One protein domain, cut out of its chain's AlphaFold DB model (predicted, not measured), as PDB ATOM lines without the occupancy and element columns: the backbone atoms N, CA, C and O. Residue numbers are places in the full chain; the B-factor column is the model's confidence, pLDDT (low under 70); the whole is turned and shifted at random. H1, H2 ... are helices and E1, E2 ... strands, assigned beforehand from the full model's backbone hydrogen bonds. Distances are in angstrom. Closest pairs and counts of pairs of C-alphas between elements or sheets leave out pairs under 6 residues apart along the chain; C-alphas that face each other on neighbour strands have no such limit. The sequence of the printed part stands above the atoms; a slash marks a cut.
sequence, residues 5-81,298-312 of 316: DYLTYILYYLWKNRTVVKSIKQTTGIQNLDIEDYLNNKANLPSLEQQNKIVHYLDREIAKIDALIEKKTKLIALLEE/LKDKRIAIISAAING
ATOM      1  N   ASP A   5      33.566   3.104 -23.835       94.81
ATOM      2  CA  ASP A   5      34.148   2.058 -22.984       94.81
ATOM      3  C   ASP A   5      35.245   1.301 -23.736       94.81
ATOM      4  O   ASP A   5      36.323   1.044 -23.200       94.81
ATOM      5  N   TYR A   6      35.032   1.044 -25.033       95.44
ATOM      6  CA  TYR A   6      36.068   0.478 -25.899       95.44
ATOM      7  C   TYR A   6      37.300   1.394 -25.967       95.44
ATOM      8  O   TYR A   6      38.435   0.928 -25.849       95.44
ATOM      9  N   LEU A   7      37.086   2.710 -26.085       93.75
ATOM     10  CA  LEU A   7      38.166   3.694 -26.027       93.75
ATOM     11  C   LEU A   7      38.901   3.641 -24.677       93.75
ATOM     12  O   LEU A   7      40.128   3.666 -24.662       93.75
ATOM     13  N   THR A   8      38.185   3.500 -23.560       94.06
ATOM     14  CA  THR A   8      38.797   3.335 -22.230       94.06
ATOM     15  C   THR A   8      39.729   2.120 -22.186       94.06
ATOM     16  O   THR A   8      40.864   2.232 -21.712       94.06
ATOM     17  N   TYR A   9      39.307   0.983 -22.746       94.06
ATOM     18  CA  TYR A   9      40.151  -0.211 -22.838       94.06
ATOM     19  C   TYR A   9      41.373  -0.024 -23.744       94.06
ATOM     20  O   TYR A   9      42.457  -0.480 -23.382       94.06
ATOM     21  N   ILE A  10      41.246   0.699 -24.862       91.88
ATOM     22  CA  ILE A  10      42.392   1.067 -25.710       91.88
ATOM     23  C   ILE A  10      43.402   1.909 -24.928       91.88
ATOM     24  O   ILE A  10      44.595   1.613 -24.943       91.88
ATOM     25  N   LEU A  11      42.949   2.964 -24.249       90.75
ATOM     26  CA  LEU A  11      43.848   3.861 -23.518       90.75
ATOM     27  C   LEU A  11      44.561   3.104 -22.388       90.75
ATOM     28  O   LEU A  11      45.771   3.252 -22.205       90.75
ATOM     29  N   TYR A  12      43.838   2.226 -21.686       90.38
ATOM     30  CA  TYR A  12      44.419   1.339 -20.681       90.38
ATOM     31  C   TYR A  12      45.474   0.395 -21.276       90.38
ATOM     32  O   TYR A  12      46.566   0.257 -20.718       90.38
ATOM     33  N   TYR A  13      45.166  -0.230 -22.413       89.94
ATOM     34  CA  TYR A  13      46.068  -1.106 -23.160       89.94
ATOM     35  C   TYR A  13      47.365  -0.386 -23.564       89.94
ATOM     36  O   TYR A  13      48.461  -0.860 -23.251       89.94
ATOM     37  N   LEU A  14      47.251   0.794 -24.182       88.81
ATOM     38  CA  LEU A  14      48.388   1.608 -24.624       88.81
ATOM     39  C   LEU A  14      49.286   2.030 -23.451       88.81
ATOM     40  O   LEU A  14      50.517   2.023 -23.565       88.81
ATOM     41  N   TRP A  15      48.682   2.362 -22.307       87.38
ATOM     42  CA  TRP A  15      49.412   2.660 -21.077       87.38
ATOM     43  C   TRP A  15      50.163   1.436 -20.546       87.38
ATOM     44  O   TRP A  15      51.368   1.501 -20.291       87.38
ATOM     45  N   LYS A  16      49.477   0.297 -20.396       85.56
ATOM     46  CA  LYS A  16      50.065  -0.914 -19.803       85.56
ATOM     47  C   LYS A  16      51.173  -1.529 -20.646       85.56
ATOM     48  O   LYS A  16      52.168  -1.969 -20.074       85.56
ATOM     49  N   ASN A  17      51.068  -1.460 -21.968       82.62
ATOM     50  CA  ASN A  17      52.120  -1.919 -22.876       82.62
ATOM     51  C   ASN A  17      53.266  -0.919 -23.044       82.62
ATOM     52  O   ASN A  17      54.143  -1.117 -23.884       82.62
ATOM     53  N   ARG A  18      53.280   0.158 -22.244       84.62
ATOM     54  CA  ARG A  18      54.291   1.220 -22.284       84.62
ATOM     55  C   ARG A  18      54.421   1.886 -23.658       84.62
ATOM     56  O   ARG A  18      55.423   2.545 -23.922       84.62
ATOM     57  N   THR A  19      53.414   1.770 -24.522       82.62
ATOM     58  CA  THR A  19      53.422   2.374 -25.862       82.62
ATOM     59  C   THR A  19      53.485   3.898 -25.753       82.62
ATOM     60  O   THR A  19      54.265   4.551 -26.444       82.62
ATOM     61  N   VAL A  20      52.764   4.438 -24.772       83.94
ATOM     62  CA  VAL A  20      52.668   5.871 -24.458       83.94
ATOM     63  C   VAL A  20      53.907   6.442 -23.768       83.94
ATOM     64  O   VAL A  20      54.027   7.655 -23.658       83.94
ATOM     65  N   VAL A  21      54.858   5.605 -23.322       83.19
ATOM     66  CA  VAL A  21      56.102   6.085 -22.682       83.19
ATOM     67  C   VAL A  21      56.934   6.912 -23.661       83.19
ATOM     68  O   VAL A  21      57.580   7.867 -23.252       83.19
ATOM     69  N   LYS A  22      56.862   6.603 -24.962       82.81
ATOM     70  CA  LYS A  22      57.513   7.395 -26.020       82.81
ATOM     71  C   LYS A  22      56.952   8.812 -26.132       82.81
ATOM     72  O   LYS A  22      57.651   9.702 -26.596       82.81
ATOM     73  N   SER A  23      55.712   9.004 -25.696       84.00
ATOM     74  CA  SER A  23      55.031  10.295 -25.671       84.00
ATOM     75  C   SER A  23      55.346  11.081 -24.391       84.00
ATOM     76  O   SER A  23      54.927  12.224 -24.266       84.00
ATOM     77  N   ILE A  24      56.072  10.507 -23.422       84.19
ATOM     78  CA  ILE A  24      56.498  11.217 -22.210       84.19
ATOM     79  C   ILE A  24      57.829  11.919 -22.500       84.19
ATOM     80  O   ILE A  24      58.854  11.269 -22.701       84.19
ATOM     81  N   LYS A  25      57.825  13.255 -22.490       82.56
ATOM     82  CA  LYS A  25      59.018  14.097 -22.657       82.56
ATOM     83  C   LYS A  25      59.443  14.660 -21.303       82.56
ATOM     84  O   LYS A  25      58.607  15.071 -20.500       82.56
ATOM     85  N   GLN A  26      60.748  14.683 -21.042       76.88
ATOM     86  CA  GLN A  26      61.307  15.273 -19.828       76.88
ATOM     87  C   GLN A  26      62.047  16.563 -20.178       76.88
ATOM     88  O   GLN A  26      63.045  16.542 -20.896       76.88
ATOM     89  N   THR A  27      61.582  17.679 -19.628       66.06
ATOM     90  CA  THR A  27      62.269  18.971 -19.690       66.06
ATOM     91  C   THR A  27      62.449  19.456 -18.259       66.06
ATOM     92  O   THR A  27      61.483  19.572 -17.508       66.06
ATOM     93  N   THR A  28      63.705  19.684 -17.855       67.94
ATOM     94  CA  THR A  28      64.064  20.260 -16.543       67.94
ATOM     95  C   THR A  28      63.383  19.575 -15.345       67.94
ATOM     96  O   THR A  28      62.625  20.197 -14.611       67.94
ATOM     97  N   GLY A  29      63.612  18.269 -15.159       75.81
ATOM     98  CA  GLY A  29      63.135  17.517 -13.984       75.81
ATOM     99  C   GLY A  29      61.632  17.196 -13.949       75.81
ATOM    100  O   GLY A  29      61.240  16.310 -13.196       75.81
ATOM    101  N   ILE A  30      60.809  17.831 -14.790       72.56
ATOM    102  CA  ILE A  30      59.364  17.590 -14.895       72.56
ATOM    103  C   ILE A  30      59.084  16.703 -16.115       72.56
ATOM    104  O   ILE A  30      59.588  16.947 -17.212       72.56
ATOM    105  N   GLN A  31      58.281  15.657 -15.915       82.12
ATOM    106  CA  GLN A  31      57.776  14.803 -16.990       82.12
ATOM    107  C   GLN A  31      56.439  15.356 -17.496       82.12
ATOM    108  O   GLN A  31      55.518  15.548 -16.705       82.12
ATOM    109  N   ASN A  32      56.328  15.583 -18.805       84.81
ATOM    110  CA  ASN A  32      55.101  16.018 -19.471       84.81
ATOM    111  C   ASN A  32      54.709  15.023 -20.565       84.81
ATOM    112  O   ASN A  32      55.570  14.414 -21.201       84.81
ATOM    113  N   LEU A  33      53.405  14.870 -20.797       85.19
ATOM    114  CA  LEU A  33      52.891  14.082 -21.910       85.19
ATOM    115  C   LEU A  33      52.786  14.970 -23.152       85.19
ATOM    116  O   LEU A  33      52.048  15.954 -23.156       85.19
ATOM    117  N   ASP A  34      53.513  14.613 -24.201       89.19
ATOM    118  CA  ASP A  34      53.356  15.206 -25.518       89.19
ATOM    119  C   ASP A  34      52.064  14.686 -26.156       89.19
ATOM    120  O   ASP A  34      51.906  13.491 -26.415       89.19
ATOM    121  N   ILE A  35      51.106  15.592 -26.344       85.44
ATOM    122  CA  ILE A  35      49.752  15.251 -26.792       85.44
ATOM    123  C   ILE A  35      49.761  14.765 -28.242       85.44
ATOM    124  O   ILE A  35      49.013  13.852 -28.579       85.44
ATOM    125  N   GLU A  36      50.601  15.343 -29.097       86.44
ATOM    126  CA  GLU A  36      50.648  14.986 -30.513       86.44
ATOM    127  C   GLU A  36      51.231  13.580 -30.688       86.44
ATOM    128  O   GLU A  36      50.611  12.716 -31.312       86.44
ATOM    129  N   ASP A  37      52.351  13.294 -30.021       84.69
ATOM    130  CA  ASP A  37      52.950  11.960 -29.983       84.69
ATOM    131  C   ASP A  37      52.015  10.936 -29.327       84.69
ATOM    132  O   ASP A  37      52.001   9.765 -29.710       84.69
ATOM    133  N   TYR A  38      51.227  11.349 -28.331       85.38
ATOM    134  CA  TYR A  38      50.243  10.481 -27.688       85.38
ATOM    135  C   TYR A  38      49.091  10.114 -28.632       85.38
ATOM    136  O   TYR A  38      48.739   8.938 -28.741       85.38
ATOM    137  N   LEU A  39      48.525  11.092 -29.339       85.50
ATOM    138  CA  LEU A  39      47.415  10.882 -30.274       85.50
ATOM    139  C   LEU A  39      47.837  10.122 -31.540       85.50
ATOM    140  O   LEU A  39      46.999   9.488 -32.176       85.50
ATOM    141  N   ASN A  40      49.131  10.117 -31.868       86.62
ATOM    142  CA  ASN A  40      49.694   9.341 -32.974       86.62
ATOM    143  C   ASN A  40      49.837   7.832 -32.678       86.62
ATOM    144  O   ASN A  40      50.213   7.060 -33.569       86.62
ATOM    145  N   ASN A  41      49.535   7.376 -31.456       85.44
ATOM    146  CA  ASN A  41      49.540   5.950 -31.134       85.44
ATOM    147  C   ASN A  41      48.462   5.197 -31.928       85.44
ATOM    148  O   ASN A  41      47.282   5.542 -31.911       85.44
ATOM    149  N   LYS A  42      48.872   4.121 -32.605       84.81
ATOM    150  CA  LYS A  42      47.964   3.270 -33.380       84.81
ATOM    151  C   LYS A  42      47.304   2.231 -32.478       84.81
ATOM    152  O   LYS A  42      47.976   1.593 -31.670       84.81
ATOM    153  N   ALA A  43      46.008   2.023 -32.676       85.06
ATOM    154  CA  ALA A  43      45.232   0.971 -32.036       85.06
ATOM    155  C   ALA A  43      44.218   0.392 -33.030       85.06
ATOM    156  O   ALA A  43      43.821   1.060 -33.988       85.06
ATOM    157  N   ASN A  44      43.794  -0.847 -32.795       87.62
ATOM    158  CA  ASN A  44      42.775  -1.483 -33.618       87.62
ATOM    159  C   ASN A  44      41.408  -0.840 -33.378       87.62
ATOM    160  O   ASN A  44      40.945  -0.723 -32.240       87.62
ATOM    161  N   LEU A  45      40.739  -0.474 -34.470       91.56
ATOM    162  CA  LEU A  45      39.407   0.117 -34.440       91.56
ATOM    163  C   LEU A  45      38.450  -0.712 -35.310       91.56
ATOM    164  O   LEU A  45      38.259  -0.391 -36.484       91.56
ATOM    165  N   PRO A  46      37.873  -1.800 -34.768       93.12
ATOM    166  CA  PRO A  46      36.951  -2.644 -35.515       93.12
ATOM    167  C   PRO A  46      35.577  -1.963 -35.658       93.12
ATOM    168  O   PRO A  46      35.369  -0.834 -35.199       93.12
ATOM    169  N   SER A  47      34.619  -2.635 -36.304       95.50
ATOM    170  CA  SER A  47      33.252  -2.114 -36.457       95.50
ATOM    171  C   SER A  47      32.611  -1.805 -35.098       95.50
ATOM    172  O   SER A  47      32.955  -2.417 -34.088       95.50
ATOM    173  N   LEU A  48      31.655  -0.871 -35.055       95.25
ATOM    174  CA  LEU A  48      30.972  -0.509 -33.804       95.25
ATOM    175  C   LEU A  48      30.300  -1.724 -33.137       95.25
ATOM    176  O   LEU A  48      30.306  -1.842 -31.917       95.25
ATOM    177  N   GLU A  49      29.769  -2.652 -33.938       95.19
ATOM    178  CA  GLU A  49      29.221  -3.916 -33.443       95.19
ATOM    179  C   GLU A  49      30.294  -4.757 -32.737       95.19
ATOM    180  O   GLU A  49      30.073  -5.220 -31.618       95.19
ATOM    181  N   GLN A  50      31.477  -4.898 -33.342       94.38
ATOM    182  CA  GLN A  50      32.573  -5.655 -32.744       94.38
ATOM    183  C   GLN A  50      33.136  -4.968 -31.497       94.38
ATOM    184  O   GLN A  50      33.432  -5.643 -30.515       94.38
ATOM    185  N   GLN A  51      33.233  -3.634 -31.492       95.75
ATOM    186  CA  GLN A  51      33.611  -2.868 -30.298       95.75
ATOM    187  C   GLN A  51      32.661  -3.178 -29.135       95.75
ATOM    188  O   GLN A  51      33.118  -3.471 -28.034       95.75
ATOM    189  N   ASN A  52      31.347  -3.188 -29.387       95.88
ATOM    190  CA  ASN A  52      30.355  -3.529 -28.370       95.88
ATOM    191  C   ASN A  52      30.528  -4.973 -27.871       95.88
ATOM    192  O   ASN A  52      30.461  -5.191 -26.663       95.88
ATOM    193  N   LYS A  53      30.786  -5.949 -28.754       96.12
ATOM    194  CA  LYS A  53      31.063  -7.343 -28.348       96.12
ATOM    195  C   LYS A  53      32.311  -7.444 -27.466       96.12
ATOM    196  O   LYS A  53      32.261  -8.099 -26.425       96.12
ATOM    197  N   ILE A  54      33.389  -6.750 -27.839       95.75
ATOM    198  CA  ILE A  54      34.630  -6.679 -27.053       95.75
ATOM    199  C   ILE A  54      34.362  -6.090 -25.669       95.75
ATOM    200  O   ILE A  54      34.773  -6.687 -24.679       95.75
ATOM    201  N   VAL A  55      33.642  -4.968 -25.584       96.56
ATOM    202  CA  VAL A  55      33.299  -4.327 -24.303       96.56
ATOM    203  C   VAL A  55      32.518  -5.284 -23.404       96.56
ATOM    204  O   VAL A  55      32.960  -5.556 -22.293       96.56
ATOM    205  N   HIS A  56      31.434  -5.889 -23.898       96.25
ATOM    206  CA  HIS A  56      30.630  -6.819 -23.093       96.25
ATOM    207  C   HIS A  56      31.441  -8.026 -22.606       96.25
ATOM    208  O   HIS A  56      31.258  -8.499 -21.481       96.25
ATOM    209  N   TYR A  57      32.336  -8.544 -23.450       96.62
ATOM    210  CA  TYR A  57      33.236  -9.624 -23.071       96.62
ATOM    211  C   TYR A  57      34.226  -9.183 -21.983       96.62
ATOM    212  O   TYR A  57      34.348  -9.863 -20.961       96.62
ATOM    213  N   LEU A  58      34.905  -8.050 -22.185       96.56
ATOM    214  CA  LEU A  58      35.894  -7.517 -21.250       96.56
ATOM    215  C   LEU A  58      35.266  -7.180 -19.904       96.56
ATOM    216  O   LEU A  58      35.777  -7.647 -18.891       96.56
ATOM    217  N   ASP A  59      34.132  -6.483 -19.882       96.88
ATOM    218  CA  ASP A  59      33.415  -6.148 -18.650       96.88
ATOM    219  C   ASP A  59      33.100  -7.410 -17.842       96.88
ATOM    220  O   ASP A  59      33.363  -7.483 -16.640       96.88
ATOM    221  N   ARG A  60      32.603  -8.456 -18.513       96.62
ATOM    222  CA  ARG A  60      32.279  -9.735 -17.874       96.62
ATOM    223  C   ARG A  60      33.516 -10.429 -17.307       96.62
ATOM    224  O   ARG A  60      33.467 -10.938 -16.186       96.62
ATOM    225  N   GLU A  61      34.603 -10.527 -18.071       96.56
ATOM    226  CA  GLU A  61      35.809 -11.235 -17.623       96.56
ATOM    227  C   GLU A  61      36.591 -10.451 -16.563       96.56
ATOM    228  O   GLU A  61      37.077 -11.042 -15.594       96.56
ATOM    229  N   ILE A  62      36.658  -9.125 -16.685       96.12
ATOM    230  CA  ILE A  62      37.295  -8.243 -15.705       96.12
ATOM    231  C   ILE A  62      36.515  -8.268 -14.393       96.12
ATOM    232  O   ILE A  62      37.127  -8.485 -13.351       96.12
ATOM    233  N   ALA A  63      35.181  -8.182 -14.430       97.06
ATOM    234  CA  ALA A  63      34.358  -8.278 -13.225       97.06
ATOM    235  C   ALA A  63      34.585  -9.599 -12.466       97.06
ATOM    236  O   ALA A  63      34.676  -9.610 -11.236       97.06
ATOM    237  N   LYS A  64      34.745 -10.725 -13.179       97.81
ATOM    238  CA  LYS A  64      35.101 -12.014 -12.555       97.81
ATOM    239  C   LYS A  64      36.479 -11.967 -11.893       97.81
ATOM    240  O   LYS A  64      36.638 -12.490 -10.789       97.81
ATOM    241  N   ILE A  65      37.477 -11.385 -12.559       97.69
ATOM    242  CA  ILE A  65      38.840 -11.265 -12.021       97.69
ATOM    243  C   ILE A  65      38.855 -10.367 -10.785       97.69
ATOM    244  O   ILE A  65      39.426 -10.755  -9.765       97.69
ATOM    245  N   ASP A  66      38.199  -9.215 -10.846       97.19
ATOM    246  CA  ASP A  66      38.156  -8.261  -9.742       97.19
ATOM    247  C   ASP A  66      37.449  -8.868  -8.521       97.19
ATOM    248  O   ASP A  66      37.975  -8.785  -7.409       97.19
ATOM    249  N   ALA A  67      36.354  -9.614  -8.718       98.12
ATOM    250  CA  ALA A  67      35.699 -10.363  -7.642       98.12
ATOM    251  C   ALA A  67      36.615 -11.434  -7.009       98.12
ATOM    252  O   ALA A  67      36.555 -11.685  -5.800       98.12
ATOM    253  N   LEU A  68      37.478 -12.085  -7.798       98.19
ATOM    254  CA  LEU A  68      38.467 -13.037  -7.276       98.19
ATOM    255  C   LEU A  68      39.584 -12.337  -6.495       98.19
ATOM    256  O   LEU A  68      39.985 -12.841  -5.442       98.19
ATOM    257  N   ILE A  69      40.076 -11.197  -6.986       98.38
ATOM    258  CA  ILE A  69      41.072 -10.377  -6.287       98.38
ATOM    259  C   ILE A  69      40.497  -9.906  -4.950       98.38
ATOM    260  O   ILE A  69      41.148 -10.084  -3.923       98.38
ATOM    261  N   GLU A  70      39.265  -9.397  -4.928       98.31
ATOM    262  CA  GLU A  70      38.596  -8.945  -3.705       98.31
ATOM    263  C   GLU A  70      38.506 -10.069  -2.658       98.31
ATOM    264  O   GLU A  70      38.914  -9.889  -1.508       98.31
ATOM    265  N   LYS A  71      38.041 -11.261  -3.055       98.44
ATOM    266  CA  LYS A  71      37.964 -12.429  -2.159       98.44
ATOM    267  C   LYS A  71      39.332 -12.829  -1.604       98.44
ATOM    268  O   LYS A  71      39.438 -13.168  -0.428       98.44
ATOM    269  N   LYS A  72      40.383 -12.791  -2.427       98.38
ATOM    270  CA  LYS A  72      41.753 -13.113  -1.997       98.38
ATOM    271  C   LYS A  72      42.329 -12.054  -1.056       98.38
ATOM    272  O   LYS A  72      42.972 -12.415  -0.077       98.38
ATOM    273  N   THR A  73      42.053 -10.776  -1.297       98.19
ATOM    274  CA  THR A  73      42.436  -9.686  -0.388       98.19
ATOM    275  C   THR A  73      41.746  -9.834   0.969       98.19
ATOM    276  O   THR A  73      42.410  -9.745   2.000       98.19
ATOM    277  N   LYS A  74      40.446 -10.170   0.993       98.25
ATOM    278  CA  LYS A  74      39.726 -10.498   2.240       98.25
ATOM    279  C   LYS A  74      40.335 -11.706   2.957       98.25
ATOM    280  O   LYS A  74      40.477 -11.681   4.175       98.25
ATOM    281  N   LEU A  75      40.741 -12.741   2.217       98.00
ATOM    282  CA  LEU A  75      41.425 -13.899   2.797       98.00
ATOM    283  C   LEU A  75      42.755 -13.516   3.464       98.00
ATOM    284  O   LEU A  75      43.047 -14.032   4.537       98.00
ATOM    285  N   ILE A  76      43.546 -12.612   2.875       98.25
ATOM    286  CA  ILE A  76      44.781 -12.113   3.506       98.25
ATOM    287  C   ILE A  76      44.465 -11.448   4.851       98.25
ATOM    288  O   ILE A  76      45.091 -11.801   5.848       98.25
ATOM    289  N   ALA A  77      43.464 -10.564   4.900       97.25
ATOM    290  CA  ALA A  77      43.057  -9.907   6.143       97.25
ATOM    291  C   ALA A  77      42.618 -10.919   7.220       97.25
ATOM    292  O   ALA A  77      43.069 -10.842   8.361       97.25
ATOM    293  N   LEU A  78      41.821 -11.928   6.846       97.88
ATOM    294  CA  LEU A  78      41.395 -12.997   7.760       97.88
ATOM    295  C   LEU A  78      42.568 -13.848   8.272       97.88
ATOM    296  O   LEU A  78      42.565 -14.282   9.422       97.88
ATOM    297  N   LEU A  79      43.578 -14.109   7.436       97.31
ATOM    298  CA  LEU A  79      44.784 -14.830   7.856       97.31
ATOM    299  C   LEU A  79      45.596 -14.019   8.872       97.31
ATOM    300  O   LEU A  79      46.126 -14.598   9.818       97.31
ATOM    301  N   GLU A  80      45.680 -12.700   8.703       94.94
ATOM    302  CA  GLU A  80      46.369 -11.811   9.643       94.94
ATOM    303  C   GLU A  80      45.635 -11.715  10.984       94.94
ATOM    304  O   GLU A  80      46.268 -11.820  12.037       94.94
ATOM    305  N   GLU A  81      44.307 -11.593  10.959       95.88
ATOM    306  CA  GLU A  81      43.469 -11.635  12.160       95.88
ATOM    307  C   GLU A  81      43.627 -12.970  12.896       95.88
ATOM    308  O   GLU A  81      43.914 -12.999  14.094       95.88
ATOM    309  N   LEU A 298      46.495 -12.812 -11.251       97.62
ATOM    310  CA  LEU A 298      45.176 -12.332 -11.677       97.62
ATOM    311  C   LEU A 298      45.251 -10.931 -12.297       97.62
ATOM    312  O   LEU A 298      44.574 -10.673 -13.294       97.62
ATOM    313  N   LYS A 299      46.086 -10.039 -11.748       94.81
ATOM    314  CA  LYS A 299      46.328  -8.709 -12.330       94.81
ATOM    315  C   LYS A 299      46.997  -8.821 -13.700       94.81
ATOM    316  O   LYS A 299      46.581  -8.117 -14.618       94.81
ATOM    317  N   ASP A 300      47.961  -9.724 -13.849       94.31
ATOM    318  CA  ASP A 300      48.638  -9.974 -15.124       94.31
ATOM    319  C   ASP A 300      47.669 -10.567 -16.150       94.31
ATOM    320  O   ASP A 300      47.580 -10.084 -17.280       94.31
ATOM    321  N   LYS A 301      46.846 -11.539 -15.737       95.25
ATOM    322  CA  LYS A 301      45.783 -12.106 -16.577       95.25
ATOM    323  C   LYS A 301      44.797 -11.039 -17.057       95.25
ATOM    324  O   LYS A 301      44.380 -11.081 -18.211       95.25
ATOM    325  N   ARG A 302      44.432 -10.080 -16.199       94.31
ATOM    326  CA  ARG A 302      43.556  -8.958 -16.574       94.31
ATOM    327  C   ARG A 302      44.162  -8.133 -17.707       94.31
ATOM    328  O   ARG A 302      43.471  -7.836 -18.675       94.31
ATOM    329  N   ILE A 303      45.451  -7.804 -17.602       92.12
ATOM    330  CA  ILE A 303      46.177  -7.066 -18.646       92.12
ATOM    331  C   ILE A 303      46.227  -7.891 -19.938       92.12
ATOM    332  O   ILE A 303      45.913  -7.366 -21.002       92.12
ATOM    333  N   ALA A 304      46.550  -9.183 -19.847       92.75
ATOM    334  CA  ALA A 304      46.635 -10.072 -21.003       92.75
ATOM    335  C   ALA A 304      45.297 -10.212 -21.750       92.75
ATOM    336  O   ALA A 304      45.280 -10.149 -22.975       92.75
ATOM    337  N   ILE A 305      44.175 -10.349 -21.034       94.62
ATOM    338  CA  ILE A 305      42.839 -10.450 -21.644       94.62
ATOM    339  C   ILE A 305      42.464  -9.163 -22.379       94.62
ATOM    340  O   ILE A 305      41.945  -9.236 -23.492       94.62
ATOM    341  N   ILE A 306      42.743  -7.999 -21.784       93.38
ATOM    342  CA  ILE A 306      42.498  -6.711 -22.446       93.38
ATOM    343  C   ILE A 306      43.342  -6.617 -23.718       93.38
ATOM    344  O   ILE A 306      42.803  -6.327 -24.780       93.38
ATOM    345  N   SER A 307      44.638  -6.930 -23.635       92.00
ATOM    346  CA  SER A 307      45.531  -6.918 -24.796       92.00
ATOM    347  C   SER A 307      45.055  -7.837 -25.918       92.00
ATOM    348  O   SER A 307      44.927  -7.383 -27.052       92.00
ATOM    349  N   ALA A 308      44.724  -9.089 -25.604       92.44
ATOM    350  CA  ALA A 308      44.263 -10.057 -26.594       92.44
ATOM    351  C   ALA A 308      42.938  -9.627 -27.251       92.44
ATOM    352  O   ALA A 308      42.785  -9.728 -28.468       92.44
ATOM    353  N   ALA A 309      41.994  -9.079 -26.477       93.38
ATOM    354  CA  ALA A 309      40.724  -8.592 -27.016       93.38
ATOM    355  C   ALA A 309      40.906  -7.375 -27.940       93.38
ATOM    356  O   ALA A 309      40.311  -7.325 -29.015       93.38
ATOM    357  N   ILE A 310      41.748  -6.409 -27.551       92.12
ATOM    358  CA  ILE A 310      42.035  -5.208 -28.355       92.12
ATOM    359  C   ILE A 310      42.828  -5.561 -29.621       92.12
ATOM    360  O   ILE A 310      42.586  -4.994 -30.687       92.12
ATOM    361  N   ASN A 311      43.736  -6.534 -29.550       90.44
ATOM    362  CA  ASN A 311      44.497  -6.993 -30.711       90.44
ATOM    363  C   ASN A 311      43.688  -7.873 -31.679       90.44
ATOM    364  O   ASN A 311      44.160  -8.128 -32.784       90.44
ATOM    365  N   GLY A 312      42.475  -8.297 -31.306       88.38
ATOM    366  CA  GLY A 312      41.667  -9.216 -32.114       88.38
ATOM    367  C   GLY A 312      42.158 -10.667 -32.059       88.38
ATOM    368  O   GLY A 312      41.864 -11.449 -32.954       88.38
TER     369      GLY A 312
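This is residues 5 to 81 and 298 to 312 of the 316 residues of the protein "Methylase_S domain-containing protein" of Flavobacterium columnare (UniProt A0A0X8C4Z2). A small head, the strand hairpin E1 and E2 with the short helices H2 and H3 at its open end, and one long helix, H4, make the two arms of a flat, open V. H5 packs side by side on part of H4, H1 crosses steeply from H4 and H5 towards the head, residues 40 to 47 lead back from H3 to H4, and residues 70 to 81 of H4 stick out. The 92 printed residues hold five named helices and two named strands, in the order H1 H2 E1 E2 H3 H4 H5; the sheet, E1 - E2, is antiparallel and the class is mostly helix. The whole is loose, with a radius of gyration of the C-alphas of 17.0 A, and spans 49 by 43 by 16 A.

E1, residues 24 to 27, and E2, residues 30 to 33, form an antiparallel hairpin, with 145 degrees between their directions. N 25 and O 32 are 2.8 A apart and N 32 and O 25 are 2.9 A apart, both within hydrogen-bond range. H2, residues 19 to 23, touches H3, residues 35 to 39; their closest C-alphas, those of Ser 23 and Asp 37, are 5.1 A apart. H1, residues 5 to 16, is close to but not clearly touching H2, with the closest C-alphas, those of Leu 14 and Val 20, 6.0 A apart. H1 touches H5, residues 298 to 311, at a steep tilt of 65 degrees, opposite ways; the closest C-alphas, those of Tyr 13 and Ser 307, are 6.1 A apart. With residues 5 to 6 alone H1 touches H4, residues 48 to 81, at a steep tilt of 59 degrees, the same way; the closest C-alphas, those of Tyr 6 and Val 55, are 5.8 A apart. H4, with residues 54 to 69 alone, touches H5 at a shallow tilt of 6 degrees, opposite ways; the closest C-alphas, those of Ile 62 and Arg 302, are 6.4 A apart. H3 and H4 are apart. In H1, H3, H4 and H5 every O i to N i+4 pair is within hydrogen-bond range; in H2 it is 0 of 1, with 1 of 2 O i to N i+3 pairs within range.

E1 measures 10.0 A and E2 10.2 A from first to last C-alpha. H2 measures 8.1 A and H3 6.1 A. H1 measures 16.5 A and begins at C-alpha 5, (34.148, 2.058, -22.984). H4 measures 48.9 A and ends at C-alpha 81, (43.469, -11.635, 12.160). H5 measures 19.8 A and ends at C-alpha 311, (44.497, -6.993, -30.711).

The two C-alphas farthest apart, those of Glu 36 and Glu 81, are 50.8 A apart. Residues 82 to 297 are not printed, and C-alphas 81 and 298 across the cut are 23.9 A apart. Of the links that are printed whole, H3 to H4 is short and the others are tight. The mean pLDDT of the printed part is 91.1, and residues 27 to 28 are under 70.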